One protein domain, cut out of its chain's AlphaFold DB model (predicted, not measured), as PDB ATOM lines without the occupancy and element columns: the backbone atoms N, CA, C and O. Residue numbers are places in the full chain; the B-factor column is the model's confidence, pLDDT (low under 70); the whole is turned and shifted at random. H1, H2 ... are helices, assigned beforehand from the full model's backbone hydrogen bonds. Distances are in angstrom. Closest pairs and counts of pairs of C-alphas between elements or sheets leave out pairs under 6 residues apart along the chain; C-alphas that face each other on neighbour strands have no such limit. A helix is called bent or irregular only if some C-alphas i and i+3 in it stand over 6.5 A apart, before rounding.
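Overview. This is residues 22 to 149 of the 152 residues of the protein "Hypothetical protein" of Polarella glacialis (UniProt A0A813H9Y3). Picture an elongated up-and-down bundle of five helices, in which H2, H3, H4 and the short H5 pack on H1, the helix nearest the mean of the C-alphas. H3 and H4 run side by side, H2 and H4 are kept apart with H5 touching both, and the long link of residues 97 to 110 loops at one end. The printed part has 128 residues, with the named helices in the order H1 H2 H3 H4 H5 and no named strand; the class is all helix. It is compact, with a radius of gyration of the C-alphas of 14.3 A, and spans 48 by 27 by 24 A.

Arrangement. Begin with H1, residues 24 to 42, the hub, which touches the four other helices. H2, residues 46 to 69, forms a hairpin with H1 at a shallow tilt of 15 degrees, touching it with residues 46 to 56 alone; look at Thr 37 and Ala 49, their closest C-alphas, 4.6 A apart. H3, residues 74 to 96, touches H1 with residues 83 to 92 alone, the same way at a steep tilt of 48 degrees; the closest C-alphas, of Gly 27 and Ala 84, are 3.7 A apart. H4, residues 111 to 135, forms a hairpin with H3 at a shallow tilt of 23 degrees; their closest C-alphas are those of Ala 89 and Ala 125, 4.0 A apart. H5, residues 138 to 147, touches H2 at a shallow tilt of 8 degrees, opposite ways; there the closest C-alphas, of Arg 53 and Leu 144, are 6.0 A apart, and H2 touches with residues 50 to 57 alone. Every O i to N i+4 pair is within hydrogen-bond range in H2, H3 and H5, against 14 of 15 in H1 and 19 of 21 in H4.

Along the chain. Find C-alpha 24 at (254.160, 205.039, 210.185); from there H1 runs 27.2 A to C-alpha 42. H2 is 34.5 A long and H3 32.5 A. Find C-alpha 111 at (273.714, 194.085, 187.491), where H4 begins its 33.4 A; it has a kink of 47 degrees near residue 129 and is irregular, C-alphas 130 and 133 being 7.8 A apart. H5, 14.4 A long, ends at C-alpha 147, (275.122, 197.880, 204.785).

Size, cuts and confidence. The two C-alphas farthest apart, those of Gly 71 and Gly 111, are 48.7 A apart. The printed part has no cut. Its one long link joins H3 to H4. The mean pLDDT of the printed part is 95.1, and residues 102 to 103 are under 70.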
ATOM      1  N   PRO A  22     251.577 205.361 215.290       93.25
ATOM      2  CA  PRO A  22     252.517 206.455 215.564       93.25
ATOM      3  C   PRO A  22     253.907 206.279 214.935       93.25
ATOM      4  O   PRO A  22     254.691 207.223 214.907       93.25
ATOM      5  N   GLY A  23     254.247 205.075 214.464       97.00
ATOM      6  CA  GLY A  23     255.517 204.795 213.794       97.00
ATOM      7  C   GLY A  23     255.471 204.845 212.267       97.00
ATOM      8  O   GLY A  23     256.504 204.611 211.649       97.00
ATOM      9  N   LEU A  24     254.312 205.100 211.645       97.50
ATOM     10  CA  LEU A  24     254.160 205.039 210.185       97.50
ATOM     11  C   LEU A  24     255.124 205.991 209.465       97.50
ATOM     12  O   LEU A  24     255.953 205.544 208.670       97.50
ATOM     13  N   ASP A  25     255.060 207.278 209.798       97.12
ATOM     14  CA  ASP A  25     255.818 208.315 209.095       97.12
ATOM     15  C   ASP A  25     257.322 208.194 209.348       97.12
ATOM     16  O   ASP A  25     258.117 208.216 208.411       97.12
ATOM     17  N   VAL A  26     257.729 208.004 210.608       97.25
ATOM     18  CA  VAL A  26     259.149 207.832 210.955       97.25
ATOM     19  C   VAL A  26     259.715 206.525 210.383       97.25
ATOM     20  O   VAL A  26     260.863 206.501 209.948       97.25
ATOM     21  N   GLY A  27     258.917 205.457 210.295       98.19
ATOM     22  CA  GLY A  27     259.309 204.217 209.625       98.19
ATOM     23  C   GLY A  27     259.505 204.406 208.123       98.19
ATOM     24  O   GLY A  27     260.524 203.984 207.574       98.19
ATOM     25  N   SER A  28     258.573 205.095 207.459       96.12
ATOM     26  CA  SER A  28     258.703 205.440 206.039       96.12
ATOM     27  C   SER A  28     259.918 206.336 205.786       96.12
ATOM     28  O   SER A  28     260.718 206.050 204.895       96.12
ATOM     29  N   LEU A  29     260.144 207.345 206.630       97.00
ATOM     30  CA  LEU A  29     261.324 208.202 206.561       97.00
ATOM     31  C   LEU A  29     262.625 207.392 206.694       97.00
ATOM     32  O   LEU A  29     263.507 207.505 205.843       97.00
ATOM     33  N   LEU A  30     262.736 206.540 207.719       98.31
ATOM     34  CA  LEU A  30     263.919 205.704 207.967       98.31
ATOM     35  C   LEU A  30     264.159 204.658 206.868       98.31
ATOM     36  O   LEU A  30     265.310 204.313 206.597       98.31
ATOM     37  N   SER A  31     263.110 204.200 206.178       97.56
ATOM     38  CA  SER A  31     263.262 203.335 205.001       97.56
ATOM     39  C   SER A  31     264.085 204.006 203.895       97.56
ATOM     40  O   SER A  31     264.932 203.361 203.277       97.56
ATOM     41  N   GLY A  32     263.905 205.318 203.699       96.38
ATOM     42  CA  GLY A  32     264.667 206.106 202.734       96.38
ATOM     43  C   GLY A  32     266.157 206.137 203.065       96.38
ATOM     44  O   GLY A  32     266.984 205.958 202.174       96.38
ATOM     45  N   TYR A  33     266.502 206.270 204.348       97.88
ATOM     46  CA  TYR A  33     267.892 206.189 204.805       97.88
ATOM     47  C   TYR A  33     268.500 204.808 204.532       97.88
ATOM     48  O   TYR A  33     269.642 204.733 204.080       97.88
ATOM     49  N   ALA A  34     267.748 203.720 204.731       97.88
ATOM     50  CA  ALA A  34     268.216 202.367 204.416       97.88
ATOM     51  C   ALA A  34     268.479 202.168 202.922       97.88
ATOM     52  O   ALA A  34     269.549 201.692 202.542       97.88
ATOM     53  N   LEU A  35     267.538 202.592 202.077       96.56
ATOM     54  CA  LEU A  35     267.671 202.524 200.623       96.56
ATOM     55  C   LEU A  35     268.866 203.351 200.127       96.56
ATOM     56  O   LEU A  35     269.669 202.854 199.339       96.56
ATOM     57  N   ALA A  36     269.017 204.583 200.622       96.25
ATOM     58  CA  ALA A  36     270.126 205.462 200.263       96.25
ATOM     59  C   ALA A  36     271.480 204.907 200.734       96.25
ATOM     60  O   ALA A  36     272.430 204.891 199.955       96.25
ATOM     61  N   THR A  37     271.559 204.393 201.967       97.44
ATOM     62  CA  THR A  37     272.783 203.775 202.506       97.44
ATOM     63  C   THR A  37     273.210 202.588 201.643       97.44
ATOM     64  O   THR A  37     274.361 202.534 201.218       97.44
ATOM     65  N   ALA A  38     272.285 201.677 201.312       96.56
ATOM     66  CA  ALA A  38     272.577 200.530 200.451       96.56
ATOM     67  C   ALA A  38     273.028 200.962 199.047       96.56
ATOM     68  O   ALA A  38     274.000 200.424 198.520       96.56
ATOM     69  N   ALA A  39     272.355 201.951 198.451       95.25
ATOM     70  CA  ALA A  39     272.687 202.444 197.117       95.25
ATOM     71  C   ALA A  39     274.058 203.132 197.054       95.25
ATOM     72  O   ALA A  39     274.799 202.943 196.088       95.25
ATOM     73  N   LEU A  40     274.409 203.922 198.072       96.12
ATOM     74  CA  LEU A  40     275.718 204.568 198.175       96.12
ATOM     75  C   LEU A  40     276.821 203.536 198.420       96.12
ATOM     76  O   LEU A  40     277.832 203.557 197.716       96.12
ATOM     77  N   ALA A  41     276.607 202.602 199.351       96.50
ATOM     78  CA  ALA A  41     277.578 201.562 199.673       96.50
ATOM     79  C   ALA A  41     277.854 200.637 198.478       96.50
ATOM     80  O   ALA A  41     279.008 200.462 198.103       96.50
ATOM     81  N   ALA A  42     276.815 200.159 197.783       95.31
ATOM     82  CA  ALA A  42     276.973 199.349 196.569       95.31
ATOM     83  C   ALA A  42     277.679 200.099 195.416       95.31
ATOM     84  O   ALA A  42     278.239 199.487 194.504       95.31
ATOM     85  N   ASN A  43     277.685 201.435 195.450       94.50
ATOM     86  CA  ASN A  43     278.448 202.281 194.532       94.50
ATOM     87  C   ASN A  43     279.863 202.628 195.030       94.50
ATOM     88  O   ASN A  43     280.555 203.401 194.371       94.50
ATOM     89  N   GLY A  44     280.309 202.075 196.160       94.62
ATOM     90  CA  GLY A  44     281.616 202.356 196.759       94.62
ATOM     91  C   GLY A  44     281.720 203.731 197.428       94.62
ATOM     92  O   GLY A  44     282.813 204.153 197.798       94.62
ATOM     93  N   ARG A  45     280.604 204.449 197.612       95.81
ATOM     94  CA  ARG A  45     280.551 205.787 198.232       95.81
ATOM     95  C   ARG A  45     280.396 205.671 199.751       95.81
ATOM     96  O   ARG A  45     279.425 206.157 200.326       95.81
ATOM     97  N   LEU A  46     281.336 204.978 200.400       96.06
ATOM     98  CA  LEU A  46     281.230 204.582 201.812       96.06
ATOM     99  C   LEU A  46     281.200 205.762 202.793       96.06
ATOM    100  O   LEU A  46     280.492 205.694 203.794       96.06
ATOM    101  N   GLU A  47     281.916 206.848 202.503       96.94
ATOM    102  CA  GLU A  47     281.893 208.060 203.335       96.94
ATOM    103  C   GLU A  47     280.489 208.678 203.376       96.94
ATOM    104  O   GLU A  47     279.947 208.965 204.443       96.94
ATOM    105  N   GLU A  48     279.846 208.789 202.214       97.69
ATOM    106  CA  GLU A  48     278.485 209.310 202.105       97.69
ATOM    107  C   GLU A  48     277.456 208.343 202.689       97.69
ATOM    108  O   GLU A  48     276.527 208.769 203.373       97.69
ATOM    109  N   ALA A  49     277.634 207.036 202.471       97.38
ATOM    110  CA  ALA A  49     276.796 206.017 203.094       97.38
ATOM    111  C   ALA A  49     276.871 206.105 204.630       97.38
ATOM    112  O   ALA A  49     275.840 206.058 205.301       97.38
ATOM    113  N   SER A  50     278.072 206.308 205.186       97.81
ATOM    114  CA  SER A  50     278.267 206.521 206.623       97.81
ATOM    115  C   SER A  50     277.579 207.799 207.099       97.81
ATOM    116  O   SER A  50     276.890 207.771 208.118       97.81
ATOM    117  N   ALA A  51     277.696 208.902 206.354       98.19
ATOM    118  CA  ALA A  51     277.030 210.155 206.699       98.19
ATOM    119  C   ALA A  51     275.495 210.019 206.702       98.19
ATOM    120  O   ALA A  51     274.827 210.533 207.603       98.19
ATOM    121  N   VAL A  52     274.924 209.282 205.741       98.12
ATOM    122  CA  VAL A  52     273.484 208.968 205.696       98.12
ATOM    123  C   VAL A  52     273.075 208.096 206.885       98.12
ATOM    124  O   VAL A  52     272.066 208.386 207.532       98.12
ATOM    125  N   ARG A  53     273.863 207.072 207.233       97.50
ATOM    126  CA  ARG A  53     273.632 206.255 208.433       97.50
ATOM    127  C   ARG A  53     273.633 207.111 209.698       97.50
ATOM    128  O   ARG A  53     272.718 206.996 210.511       97.50
ATOM    129  N   ASP A  54     274.617 207.991 209.854       98.19
ATOM    130  CA  ASP A  54     274.738 208.879 211.016       98.19
ATOM    131  C   ASP A  54     273.565 209.868 211.099       98.19
ATOM    132  O   ASP A  54     273.057 210.158 212.184       98.19
ATOM    133  N   ALA A  55     273.086 210.362 209.955       98.00
ATOM    134  CA  ALA A  55     271.894 211.199 209.898       98.00
ATOM    135  C   ALA A  55     270.635 210.442 210.357       98.00
ATOM    136  O   ALA A  55     269.837 211.004 211.107       98.00
ATOM    137  N   ALA A  56     270.480 209.164 209.994       98.25
ATOM    138  CA  ALA A  56     269.364 208.335 210.459       98.25
ATOM    139  C   ALA A  56     269.351 208.179 211.991       98.25
ATOM    140  O   ALA A  56     268.288 208.262 212.613       98.25
ATOM    141  N   VAL A  57     270.531 208.017 212.606       98.12
ATOM    142  CA  VAL A  57     270.687 207.987 214.071       98.12
ATOM    143  C   VAL A  57     270.211 209.307 214.683       98.12
ATOM    144  O   VAL A  57     269.327 209.300 215.539       98.12
ATOM    145  N   LYS A  58     270.703 210.445 214.176       98.19
ATOM    146  CA  LYS A  58     270.325 211.780 214.673       98.19
ATOM    147  C   LYS A  58     268.832 212.076 214.526       98.19
ATOM    148  O   LYS A  58     268.249 212.724 215.397       98.19
ATOM    149  N   VAL A  59     268.201 211.613 213.443       97.56
ATOM    150  CA  VAL A  59     266.746 211.731 213.240       97.56
ATOM    151  C   VAL A  59     265.994 211.005 214.350       97.56
ATOM    152  O   VAL A  59     265.086 211.582 214.944       97.56
ATOM    153  N   TRP A  60     266.378 209.766 214.660       97.75
ATOM    154  CA  TRP A  60     265.714 208.988 215.704       97.75
ATOM    155  C   TRP A  60     265.936 209.570 217.106       97.75
ATOM    156  O   TRP A  60     264.985 209.690 217.880       97.75
ATOM    157  N   GLU A  61     267.159 209.998 217.418       97.81
ATOM    158  CA  GLU A  61     267.477 210.670 218.684       97.81
ATOM    159  C   GLU A  61     266.655 211.952 218.865       97.81
ATOM    160  O   GLU A  61     266.037 212.158 219.911       97.81
ATOM    161  N   SER A  62     266.576 212.780 217.820       97.62
ATOM    162  CA  SER A  62     265.787 214.018 217.831       97.62
ATOM    163  C   SER A  62     264.289 213.739 217.973       97.62
ATOM    164  O   SER A  62     263.587 214.454 218.694       97.62
ATOM    165  N   TYR A  63     263.793 212.679 217.328       97.38
ATOM    166  CA  TYR A  63     262.403 212.239 217.439       97.38
ATOM    167  C   TYR A  63     262.058 211.839 218.879       97.38
ATOM    168  O   TYR A  63     261.092 212.350 219.445       97.38
ATOM    169  N   LEU A  64     262.881 210.998 219.513       96.81
ATOM    170  CA  LEU A  64     262.683 210.588 220.907       96.81
ATOM    171  C   LEU A  64     262.798 211.757 221.889       96.81
ATOM    172  O   LEU A  64     261.986 211.861 222.811       96.81
ATOM    173  N   ALA A  65     263.768 212.652 221.686       97.75
ATOM    174  CA  ALA A  65     263.922 213.847 222.510       97.75
ATOM    175  C   ALA A  65     262.684 214.752 222.421       97.75
ATOM    176  O   ALA A  65     262.209 215.253 223.440       97.75
ATOM    177  N   THR A  66     262.116 214.899 221.222       97.88
ATOM    178  CA  THR A  66     260.898 215.688 220.990       97.88
ATOM    179  C   THR A  66     259.667 215.035 221.616       97.88
ATOM    180  O   THR A  66     258.900 215.704 222.297       97.88
ATOM    181  N   LEU A  67     259.479 213.720 221.454       96.94
ATOM    182  CA  LEU A  67     258.390 213.008 222.133       96.94
ATOM    183  C   LEU A  67     258.478 213.177 223.656       96.94
ATOM    184  O   LEU A  67     257.478 213.467 224.311       96.94
ATOM    185  N   THR A  68     259.686 213.051 224.205       95.88
ATOM    186  CA  THR A  68     259.939 213.220 225.639       95.88
ATOM    187  C   THR A  68     259.621 214.641 226.106       95.88
ATOM    188  O   THR A  68     258.947 214.806 227.121       95.88
ATOM    189  N   SER A  69     260.052 215.671 225.369       98.00
ATOM    190  CA  SER A  69     259.791 217.072 225.738       98.00
ATOM    191  C   SER A  69     258.306 217.441 225.673       98.00
ATOM    192  O   SER A  69     257.852 218.288 226.439       98.00
ATOM    193  N   LEU A  70     257.538 216.760 224.820       97.81
ATOM    194  CA  LEU A  70     256.082 216.875 224.727       97.81
ATOM    195  C   LEU A  70     255.330 216.019 225.764       97.81
ATOM    196  O   LEU A  70     254.100 216.008 225.770       97.81
ATOM    197  N   GLY A  71     256.039 215.302 226.642       97.62
ATOM    198  CA  GLY A  71     255.441 214.494 227.708       97.62
ATOM    199  C   GLY A  71     254.880 213.145 227.249       97.62
ATOM    200  O   GLY A  71     254.090 212.531 227.967       97.62
ATOM    201  N   VAL A  72     255.271 212.656 226.069       97.38
ATOM    202  CA  VAL A  72     254.868 211.328 225.590       97.38
ATOM    203  C   VAL A  72     255.567 210.254 226.423       97.38
ATOM    204  O   VAL A  72     256.791 210.216 226.529       97.38
ATOM    205  N   GLY A  73     254.777 209.358 227.017       96.94
ATOM    206  CA  GLY A  73     255.293 208.294 227.877       96.94
ATOM    207  C   GLY A  73     256.193 207.300 227.135       96.94
ATOM    208  O   GLY A  73     255.991 207.001 225.956       96.94
ATOM    209  N   SER A  74     257.149 206.716 227.858       95.62
ATOM    210  CA  SER A  74     258.138 205.774 227.314       95.62
ATOM    211  C   SER A  74     257.515 204.565 226.609       95.62
ATOM    212  O   SER A  74     258.027 204.132 225.580       95.62
ATOM    213  N   ALA A  75     256.382 204.054 227.097       96.50
ATOM    214  CA  ALA A  75     255.659 202.957 226.451       96.50
ATOM    215  C   ALA A  75     255.108 203.348 225.066       96.50
ATOM    216  O   ALA A  75     255.193 202.566 224.121       96.50
ATOM    217  N   ALA A  76     254.584 204.570 224.922       96.44
ATOM    218  CA  ALA A  76     254.090 205.073 223.642       96.44
ATOM    219  C   ALA A  76     255.243 205.356 222.664       96.44
ATOM    220  O   ALA A  76     255.145 205.017 221.486       96.44
ATOM    221  N   ALA A  77     256.363 205.897 223.154       96.50
ATOM    222  CA  ALA A  77     257.571 206.093 222.351       96.50
ATOM    223  C   ALA A  77     258.179 204.757 221.883       96.50
ATOM    224  O   ALA A  77     258.532 204.610 220.712       96.50
ATOM    225  N   ALA A  78     258.233 203.749 222.763       96.88
ATOM    226  CA  ALA A  78     258.657 202.398 222.409       96.88
ATOM    227  C   ALA A  78     257.743 201.800 221.334       96.88
ATOM    228  O   ALA A  78     258.233 201.290 220.327       96.88
ATOM    229  N   LYS A  79     256.422 201.958 221.488       97.94
ATOM    230  CA  LYS A  79     255.447 201.505 220.497       97.94
ATOM    231  C   LYS A  79     255.641 202.170 219.133       97.94
ATOM    232  O   LYS A  79     255.633 201.478 218.116       97.94
ATOM    233  N   ALA A  80     255.890 203.480 219.104       97.94
ATOM    234  CA  ALA A  80     256.239 204.184 217.873       97.94
ATOM    235  C   ALA A  80     257.497 203.587 217.221       97.94
ATOM    236  O   ALA A  80     257.521 203.395 216.010       97.94
ATOM    237  N   GLY A  81     258.503 203.209 218.016       98.44
ATOM    238  CA  GLY A  81     259.703 202.534 217.520       98.44
ATOM    239  C   GLY A  81     259.446 201.130 216.952       98.44
ATOM    240  O   GLY A  81     260.015 200.770 215.920       98.44
ATOM    241  N   GLU A  82     258.580 200.332 217.584       98.56
ATOM    242  CA  GLU A  82     258.166 199.018 217.060       98.56
ATOM    243  C   GLU A  82     257.431 199.133 215.721       98.56
ATOM    244  O   GLU A  82     257.614 198.303 214.822       98.56
ATOM    245  N   ASP A  83     256.553 200.129 215.615       98.56
ATOM    246  CA  ASP A  83     255.772 200.395 214.415       98.56
ATOM    247  C   ASP A  83     256.692 200.915 213.304       98.56
ATOM    248  O   ASP A  83     256.636 200.403 212.188       98.56
ATOM    249  N   ALA A  84     257.618 201.823 213.627       98.69
ATOM    250  CA  ALA A  84     258.606 202.359 212.697       98.69
ATOM    251  C   ALA A  84     259.449 201.263 212.042       98.69
ATOM    252  O   ALA A  84     259.589 201.240 210.822       98.69
ATOM    253  N   ALA A  85     259.952 200.307 212.827       98.75
ATOM    254  CA  ALA A  85     260.677 199.157 212.293       98.75
ATOM    255  C   ALA A  85     259.810 198.283 211.374       98.75
ATOM    256  O   ALA A  85     260.283 197.816 210.340       98.75
ATOM    257  N   GLY A  86     258.531 198.093 211.707       98.62
ATOM    258  CA  GLY A  86     257.592 197.374 210.847       98.62
ATOM    259  C   GLY A  86     257.346 198.079 209.510       98.62
ATOM    260  O   GLY A  86     257.465 197.456 208.458       98.62
ATOM    261  N   PHE A  87     257.045 199.378 209.537       98.56
ATOM    262  CA  PHE A  87     256.777 200.147 208.321       98.56
ATOM    263  C   PHE A  87     258.027 200.349 207.471       98.56
ATOM    264  O   PHE A  87     257.947 200.197 206.254       98.56
ATOM    265  N   ALA A  88     259.191 200.568 208.088       98.56
ATOM    266  CA  ALA A  88     260.459 200.598 207.369       98.56
ATOM    267  C   ALA A  88     260.702 199.285 206.614       98.56
ATOM    268  O   ALA A  88     261.089 199.314 205.449       98.56
ATOM    269  N   ALA A  89     260.412 198.135 207.233       98.44
ATOM    270  CA  ALA A  89     260.533 196.840 206.571       98.44
ATOM    271  C   ALA A  89     259.617 196.716 205.345       98.44
ATOM    272  O   ALA A  89     260.071 196.273 204.292       98.44
ATOM    273  N   CYS A  90     258.348 197.120 205.465       97.62
ATOM    274  CA  CYS A  90     257.394 197.095 204.353       97.62
ATOM    275  C   CYS A  90     257.847 197.993 203.193       97.62
ATOM    276  O   CYS A  90     257.838 197.568 202.038       97.62
ATOM    277  N   GLU A  91     258.284 199.214 203.505       96.94
ATOM    278  CA  GLU A  91     258.739 200.206 202.528       96.94
ATOM    279  C   GLU A  91     260.038 199.779 201.828       96.94
ATOM    280  O   GLU A  91     260.158 199.871 200.601       96.94
ATOM    281  N   VAL A  92     260.995 199.234 202.586       97.25
ATOM    282  CA  VAL A  92     262.228 198.662 202.036       97.25
ATOM    283  C   VAL A  92     261.907 197.466 201.143       97.25
ATOM    284  O   VAL A  92     262.365 197.426 200.002       97.25
ATOM    285  N   ALA A  93     261.093 196.516 201.612       96.19
ATOM    286  CA  ALA A  93     260.768 195.309 200.859       96.19
ATOM    287  C   ALA A  93     260.016 195.623 199.561       96.19
ATOM    288  O   ALA A  93     260.403 195.127 198.503       96.19
ATOM    289  N   ARG A  94     258.989 196.488 199.592       94.75
ATOM    290  CA  ARG A  94     258.263 196.865 198.365       94.75
ATOM    291  C   ARG A  94     259.180 197.551 197.349       94.75
ATOM    292  O   ARG A  94     258.998 197.375 196.149       94.75
ATOM    293  N   THR A  95     260.172 198.312 197.816       92.38
ATOM    294  CA  THR A  95     261.122 199.014 196.944       92.38
ATOM    295  C   THR A  95     262.159 198.060 196.360       92.38
ATOM    296  O   THR A  95     262.365 198.069 195.148       92.38
ATOM    297  N   ALA A  96     262.755 197.203 197.192       89.31
ATOM    298  CA  ALA A  96     263.738 196.204 196.774       89.31
ATOM    299  C   ALA A  96     263.142 195.146 195.828       89.31
ATOM    300  O   ALA A  96     263.836 194.640 194.960       89.31
ATOM    301  N   LEU A  97     261.846 194.839 195.946       87.06
ATOM    302  CA  LEU A  97     261.140 193.934 195.029       87.06
ATOM    303  C   LEU A  97     260.641 194.622 193.743       87.06
ATOM    304  O   LEU A  97     259.950 194.001 192.941       87.06
ATOM    305  N   GLY A  98     260.963 195.903 193.533       82.19
ATOM    306  CA  GLY A  98     260.625 196.633 192.308       82.19
ATOM    307  C   GLY A  98     259.200 197.198 192.243       82.19
ATOM    308  O   GLY A  98     258.828 197.781 191.228       82.19
ATOM    309  N   PHE A  99     258.411 197.115 193.317       83.69
ATOM    310  CA  PHE A  99     257.040 197.649 193.360       83.69
ATOM    311  C   PHE A  99     256.970 199.169 193.609       83.69
ATOM    312  O   PHE A  99     255.882 199.734 193.679       83.69
ATOM    313  N   ALA A 100     258.111 199.856 193.744       79.56
ATOM    314  CA  ALA A 100     258.186 201.299 194.010       79.56
ATOM    315  C   ALA A 100     258.432 202.180 192.766       79.56
ATOM    316  O   ALA A 100     258.701 203.377 192.905       79.56
ATOM    317  N   GLY A 101     258.365 201.620 191.554       78.81
ATOM    318  CA  GLY A 101     258.542 202.375 190.309       78.81
ATOM    319  C   GLY A 101     259.896 203.093 190.231       78.81
ATOM    320  O   GLY A 101     260.935 202.499 190.515       78.81
ATOM    321  N   LEU A 102     259.888 204.386 189.875       69.88
ATOM    322  CA  LEU A 102     261.100 205.214 189.709       69.88
ATOM    323  C   LEU A 102     261.918 205.402 190.998       69.88
ATOM    324  O   LEU A 102     263.094 205.738 190.917       69.88
ATOM    325  N   ARG A 103     261.329 205.161 192.178       69.56
ATOM    326  CA  ARG A 103     262.055 205.169 193.463       69.56
ATOM    327  C   ARG A 103     262.830 203.870 193.720       69.56
ATOM    328  O   ARG A 103     263.499 203.752 194.743       69.56
ATOM    329  N   GLY A 104     262.715 202.885 192.830       76.25
ATOM    330  CA  GLY A 104     263.453 201.632 192.910       76.25
ATOM    331  C   GLY A 104     264.952 201.813 192.658       76.25
ATOM    332  O   GLY A 104     265.388 202.738 191.969       76.25
ATOM    333  N   LEU A 105     265.738 200.862 193.163       85.12
ATOM    334  CA  LEU A 105     267.201 200.850 193.040       85.12
ATOM    335  C   LEU A 105     267.687 200.778 191.588       85.12
ATOM    336  O   LEU A 105     268.799 201.206 191.302       85.12
ATOM    337  N   SER A 106     266.845 200.312 190.659       82.81
ATOM    338  CA  SER A 106     267.140 200.272 189.218       82.81
ATOM    339  C   SER A 106     267.490 201.636 188.610       82.81
ATOM    340  O   SER A 106     268.033 201.681 187.513       82.81
ATOM    341  N   SER A 107     267.141 202.742 189.275       82.81
ATOM    342  CA  SER A 107     267.488 204.095 188.824       82.81
ATOM    343  C   SER A 107     268.951 204.472 189.096       82.81
ATOM    344  O   SER A 107     269.456 205.404 188.477       82.81
ATOM    345  N   VAL A 108     269.624 203.767 190.013       86.75
ATOM    346  CA  VAL A 108     270.955 204.127 190.542       86.75
ATOM    347  C   VAL A 108     271.937 202.952 190.643       86.75
ATOM    348  O   VAL A 108     273.115 203.169 190.920       86.75
ATOM    349  N   LEU A 109     271.470 201.717 190.442       90.62
ATOM    350  CA  LEU A 109     272.262 200.487 190.480       90.62
ATOM    351  C   LEU A 109     271.884 199.551 189.329       90.62
ATOM    352  O   LEU A 109     270.712 199.433 188.961       90.62
ATOM    353  N   ASP A 110     272.870 198.800 188.843       90.69
ATOM    354  CA  ASP A 110     272.721 197.775 187.816       90.69
ATOM    355  C   ASP A 110     273.394 196.443 188.202       90.69
ATOM    356  O   ASP A 110     274.126 196.328 189.191       90.69
ATOM    357  N   GLY A 111     273.066 195.397 187.435       92.06
ATOM    358  CA  GLY A 111     273.714 194.085 187.491       92.06
ATOM    359  C   GLY A 111     273.903 193.517 188.903       92.06
ATOM    360  O   GLY A 111     272.958 193.397 189.685       92.06
ATOM    361  N   ALA A 112     275.146 193.141 189.210       92.50
ATOM    362  CA  ALA A 112     275.514 192.509 190.475       92.50
ATOM    363  C   ALA A 112     275.337 193.439 191.684       92.50
ATOM    364  O   ALA A 112     274.838 192.994 192.715       92.50
ATOM    365  N   LYS A 113     275.666 194.730 191.545       93.12
ATOM    366  CA  LYS A 113     275.541 195.719 192.629       93.12
ATOM    367  C   LYS A 113     274.093 195.872 193.079       93.12
ATOM    368  O   LYS A 113     273.804 195.921 194.273       93.12
ATOM    369  N   LYS A 114     273.169 195.910 192.114       93.31
ATOM    370  CA  LYS A 114     271.734 195.955 192.395       93.31
ATOM    371  C   LYS A 114     271.283 194.711 193.163       93.31
ATOM    372  O   LYS A 114     270.650 194.849 194.205       93.31
ATOM    373  N   ALA A 115     271.633 193.522 192.675       93.31
ATOM    374  CA  ALA A 115     271.237 192.266 193.309       93.31
ATOM    375  C   ALA A 115     271.786 192.135 194.742       93.31
ATOM    376  O   ALA A 115     271.080 191.679 195.643       93.31
ATOM    377  N   GLU A 116     273.028 192.566 194.971       94.31
ATOM    378  CA  GLU A 116     273.654 192.584 196.294       94.31
ATOM    379  C   GLU A 116     272.921 193.531 197.257       94.31
ATOM    380  O   GLU A 116     272.555 193.127 198.367       94.31
ATOM    381  N   ALA A 117     272.631 194.760 196.813       95.06
ATOM    382  CA  ALA A 117     271.896 195.746 197.599       95.06
ATOM    383  C   ALA A 117     270.468 195.279 197.925       95.06
ATOM    384  O   ALA A 117     270.041 195.366 199.077       95.06
ATOM    385  N   GLU A 118     269.736 194.737 196.946       95.62
ATOM    386  CA  GLU A 118     268.391 194.182 197.142       95.62
ATOM    387  C   GLU A 118     268.401 193.033 198.155       95.62
ATOM    388  O   GLU A 118     267.584 193.012 199.079       95.62
ATOM    389  N   ALA A 119     269.362 192.110 198.049       95.62
ATOM    390  CA  ALA A 119     269.502 191.012 198.999       95.62
ATOM    391  C   ALA A 119     269.793 191.512 200.424       95.62
ATOM    392  O   ALA A 119     269.214 191.006 201.388       95.62
ATOM    393  N   ALA A 120     270.668 192.508 200.582       96.94
ATOM    394  CA  ALA A 120     270.976 193.092 201.884       96.94
ATOM    395  C   ALA A 120     269.766 193.827 202.491       96.94
ATOM    396  O   ALA A 120     269.444 193.630 203.664       96.94
ATOM    397  N   LEU A 121     269.036 194.594 201.683       97.44
ATOM    398  CA  LEU A 121     267.824 195.300 202.096       97.44
ATOM    399  C   LEU A 121     266.689 194.349 202.493       97.44
ATOM    400  O   LEU A 121     266.002 194.592 203.485       97.44
ATOM    401  N   LEU A 122     266.517 193.231 201.785       97.69
ATOM    402  CA  LEU A 122     265.541 192.206 202.162       97.69
ATOM    403  C   LEU A 122     265.901 191.526 203.492       97.69
ATOM    404  O   LEU A 122     265.009 191.256 204.297       97.69
ATOM    405  N   ARG A 123     267.194 191.306 203.778       97.94
ATOM    406  CA  ARG A 123     267.646 190.811 205.095       97.94
ATOM    407  C   ARG A 123     267.371 191.827 206.205       97.94
ATOM    408  O   ARG A 123     266.882 191.434 207.265       97.94
ATOM    409  N   LEU A 124     267.627 193.114 205.958       98.25
ATOM    410  CA  LEU A 124     267.282 194.197 206.885       98.25
ATOM    411  C   LEU A 124     265.776 194.196 207.174       98.25
ATOM    412  O   LEU A 124     265.375 194.186 208.340       98.25
ATOM    413  N   ALA A 125     264.938 194.140 206.134       98.44
ATOM    414  CA  ALA A 125     263.485 194.100 206.274       98.44
ATOM    415  C   ALA A 125     263.025 192.874 207.082       98.44
ATOM    416  O   ALA A 125     262.223 193.006 208.009       98.44
ATOM    417  N   GLN A 126     263.582 191.692 206.805       98.44
ATOM    418  CA  GLN A 126     263.287 190.473 207.559       98.44
ATOM    419  C   GLN A 126     263.631 190.627 209.047       98.44
ATOM    420  O   GLN A 126     262.804 190.322 209.909       98.44
ATOM    421  N   LYS A 127     264.830 191.128 209.369       98.56
ATOM    422  CA  LYS A 127     265.242 191.358 210.760       98.56
ATOM    423  C   LYS A 127     264.340 192.372 211.451       98.56
ATOM    424  O   LYS A 127     263.943 192.133 212.589       98.56
ATOM    425  N   CYS A 128     263.954 193.446 210.765       98.62
ATOM    426  CA  CYS A 128     263.007 194.423 211.293       98.62
ATOM    427  C   CYS A 128     261.663 193.765 211.640       98.62
ATOM    428  O   CYS A 128     261.187 193.918 212.761       98.62
ATOM    429  N   VAL A 129     261.085 192.945 210.753       98.25
ATOM    430  CA  VAL A 129     259.829 192.223 211.039       98.25
ATOM    431  C   VAL A 129     259.958 191.312 212.264       98.25
ATOM    432  O   VAL A 129     259.075 191.316 213.125       98.25
ATOM    433  N   LEU A 130     261.053 190.553 212.360       98.44
ATOM    434  CA  LEU A 130     261.259 189.559 213.417       98.44
ATOM    435  C   LEU A 130     261.619 190.179 214.773       98.44
ATOM    436  O   LEU A 130     261.242 189.641 215.812       98.44
ATOM    437  N   GLN A 131     262.348 191.296 214.780       98.50
ATOM    438  CA  GLN A 131     262.959 191.849 215.992       98.50
ATOM    439  C   GLN A 131     262.325 193.166 216.466       98.50
ATOM    440  O   GLN A 131     262.618 193.600 217.581       98.50
ATOM    441  N   ARG A 132     261.422 193.788 215.686       98.06
ATOM    442  CA  ARG A 132     260.821 195.099 216.015       98.06
ATOM    443  C   ARG A 132     260.219 195.194 217.411       98.06
ATOM    444  O   ARG A 132     260.357 196.235 218.030       98.06
ATOM    445  N   LYS A 133     259.594 194.130 217.928       97.62
ATOM    446  CA  LYS A 133     258.981 194.142 219.271       97.62
ATOM    447  C   LYS A 133     260.009 194.269 220.393       97.62
ATOM    448  O   LYS A 133     259.737 194.880 221.410       97.62
ATOM    449  N   ALA A 134     261.178 193.656 220.217       97.00
ATOM    450  CA  ALA A 134     262.221 193.657 221.237       97.00
ATOM    451  C   ALA A 134     263.169 194.855 221.097       97.00
ATOM    452  O   ALA A 134     263.797 195.261 222.068       97.00
ATOM    453  N   ARG A 135     263.317 195.386 219.878       97.75
ATOM    454  CA  ARG A 135     264.419 196.290 219.532       97.75
ATOM    455  C   ARG A 135     263.980 197.603 218.879       97.75
ATOM    456  O   ARG A 135     264.785 198.525 218.797       97.75
ATOM    457  N   GLY A 136     262.735 197.712 218.412       98.00
ATOM    458  CA  GLY A 136     262.220 198.901 217.732       98.00
ATOM    459  C   GLY A 136     263.131 199.376 216.596       98.00
ATOM    460  O   GLY A 136     263.663 198.569 215.829       98.00
ATOM    461  N   VAL A 137     263.358 200.689 216.530       98.12
ATOM    462  CA  VAL A 137     264.230 201.335 215.531       98.12
ATOM    463  C   VAL A 137     265.693 200.901 215.635       98.12
ATOM    464  O   VAL A 137     266.397 200.956 214.630       98.12
ATOM    465  N   GLN A 138     266.156 200.381 216.778       98.19
ATOM    466  CA  GLN A 138     267.548 199.940 216.916       98.19
ATOM    467  C   GLN A 138     267.919 198.850 215.900       98.19
ATOM    468  O   GLN A 138     269.062 198.790 215.461       98.19
ATOM    469  N   VAL A 139     266.959 198.017 215.474       98.25
ATOM    470  CA  VAL A 139     267.206 197.035 214.402       98.25
ATOM    471  C   VAL A 139     267.612 197.731 213.111       98.25
ATOM    472  O   VAL A 139     268.552 197.293 212.464       98.25
ATOM    473  N   ILE A 140     266.928 198.819 212.742       98.25
ATOM    474  CA  ILE A 140     267.247 199.568 211.525       98.25
ATOM    475  C   ILE A 140     268.668 200.121 211.641       98.25
ATOM    476  O   ILE A 140     269.483 199.871 210.762       98.25
ATOM    477  N   LEU A 141     268.975 200.833 212.730       97.62
ATOM    478  CA  LEU A 141     270.254 201.538 212.902       97.62
ATOM    479  C   LEU A 141     271.467 200.592 212.872       97.62
ATOM    480  O   LEU A 141     272.495 200.908 212.266       97.62
ATOM    481  N   ASP A 142     271.334 199.409 213.467       96.56
ATOM    482  CA  ASP A 142     272.379 198.384 213.440       96.56
ATOM    483  C   ASP A 142     272.562 197.794 212.038       96.56
ATOM    484  O   ASP A 142     273.688 197.614 211.566       96.56
ATOM    485  N   GLU A 143     271.460 197.526 211.335       96.94
ATOM    486  CA  GLU A 143     271.525 196.995 209.977       96.94
ATOM    487  C   GLU A 143     272.056 198.024 208.978       96.94
ATOM    488  O   GLU A 143     272.785 197.640 208.068       96.94
ATOM    489  N   LEU A 144     271.809 199.326 209.176       96.69
ATOM    490  CA  LEU A 144     272.454 200.372 208.374       96.69
ATOM    491  C   LEU A 144     273.982 200.294 208.462       96.69
ATOM    492  O   LEU A 144     274.663 200.488 207.462       96.69
ATOM    493  N   SER A 145     274.522 199.968 209.638       93.19
ATOM    494  CA  SER A 145     275.968 199.797 209.810       93.19
ATOM    495  C   SER A 145     276.476 198.554 209.071       93.19
ATOM    496  O   SER A 145     277.574 198.568 208.523       93.19
ATOM    497  N   SER A 146     275.654 197.502 208.987       93.31
ATOM    498  CA  SER A 146     275.963 196.294 208.210       93.31
ATOM    499  C   SER A 146     275.931 196.541 206.695       93.31
ATOM    500  O   SER A 146     276.652 195.882 205.957       93.31
ATOM    501  N   LEU A 147     275.140 197.506 206.208       94.62
ATOM    502  CA  LEU A 147     275.122 197.880 204.785       94.62
ATOM    503  C   LEU A 147     276.427 198.540 204.319       94.62
ATOM    504  O   LEU A 147     276.714 198.530 203.126       94.62
ATOM    505  N   LEU A 148     277.237 199.084 205.233       93.06
ATOM    506  CA  LEU A 148     278.521 199.709 204.894       93.06
ATOM    507  C   LEU A 148     279.584 198.700 204.433       93.06
ATOM    508  O   LEU A 148     280.648 199.110 203.984       93.06
ATOM    509  N   THR A 149     279.317 197.397 204.542       89.81
ATOM    510  CA  THR A 149     280.227 196.343 204.074       89.81
ATOM    511  C   THR A 149     279.880 195.823 202.678       89.81
ATOM    512  O   THR A 149     280.474 194.837 202.251       89.81
TER     513      THR A 149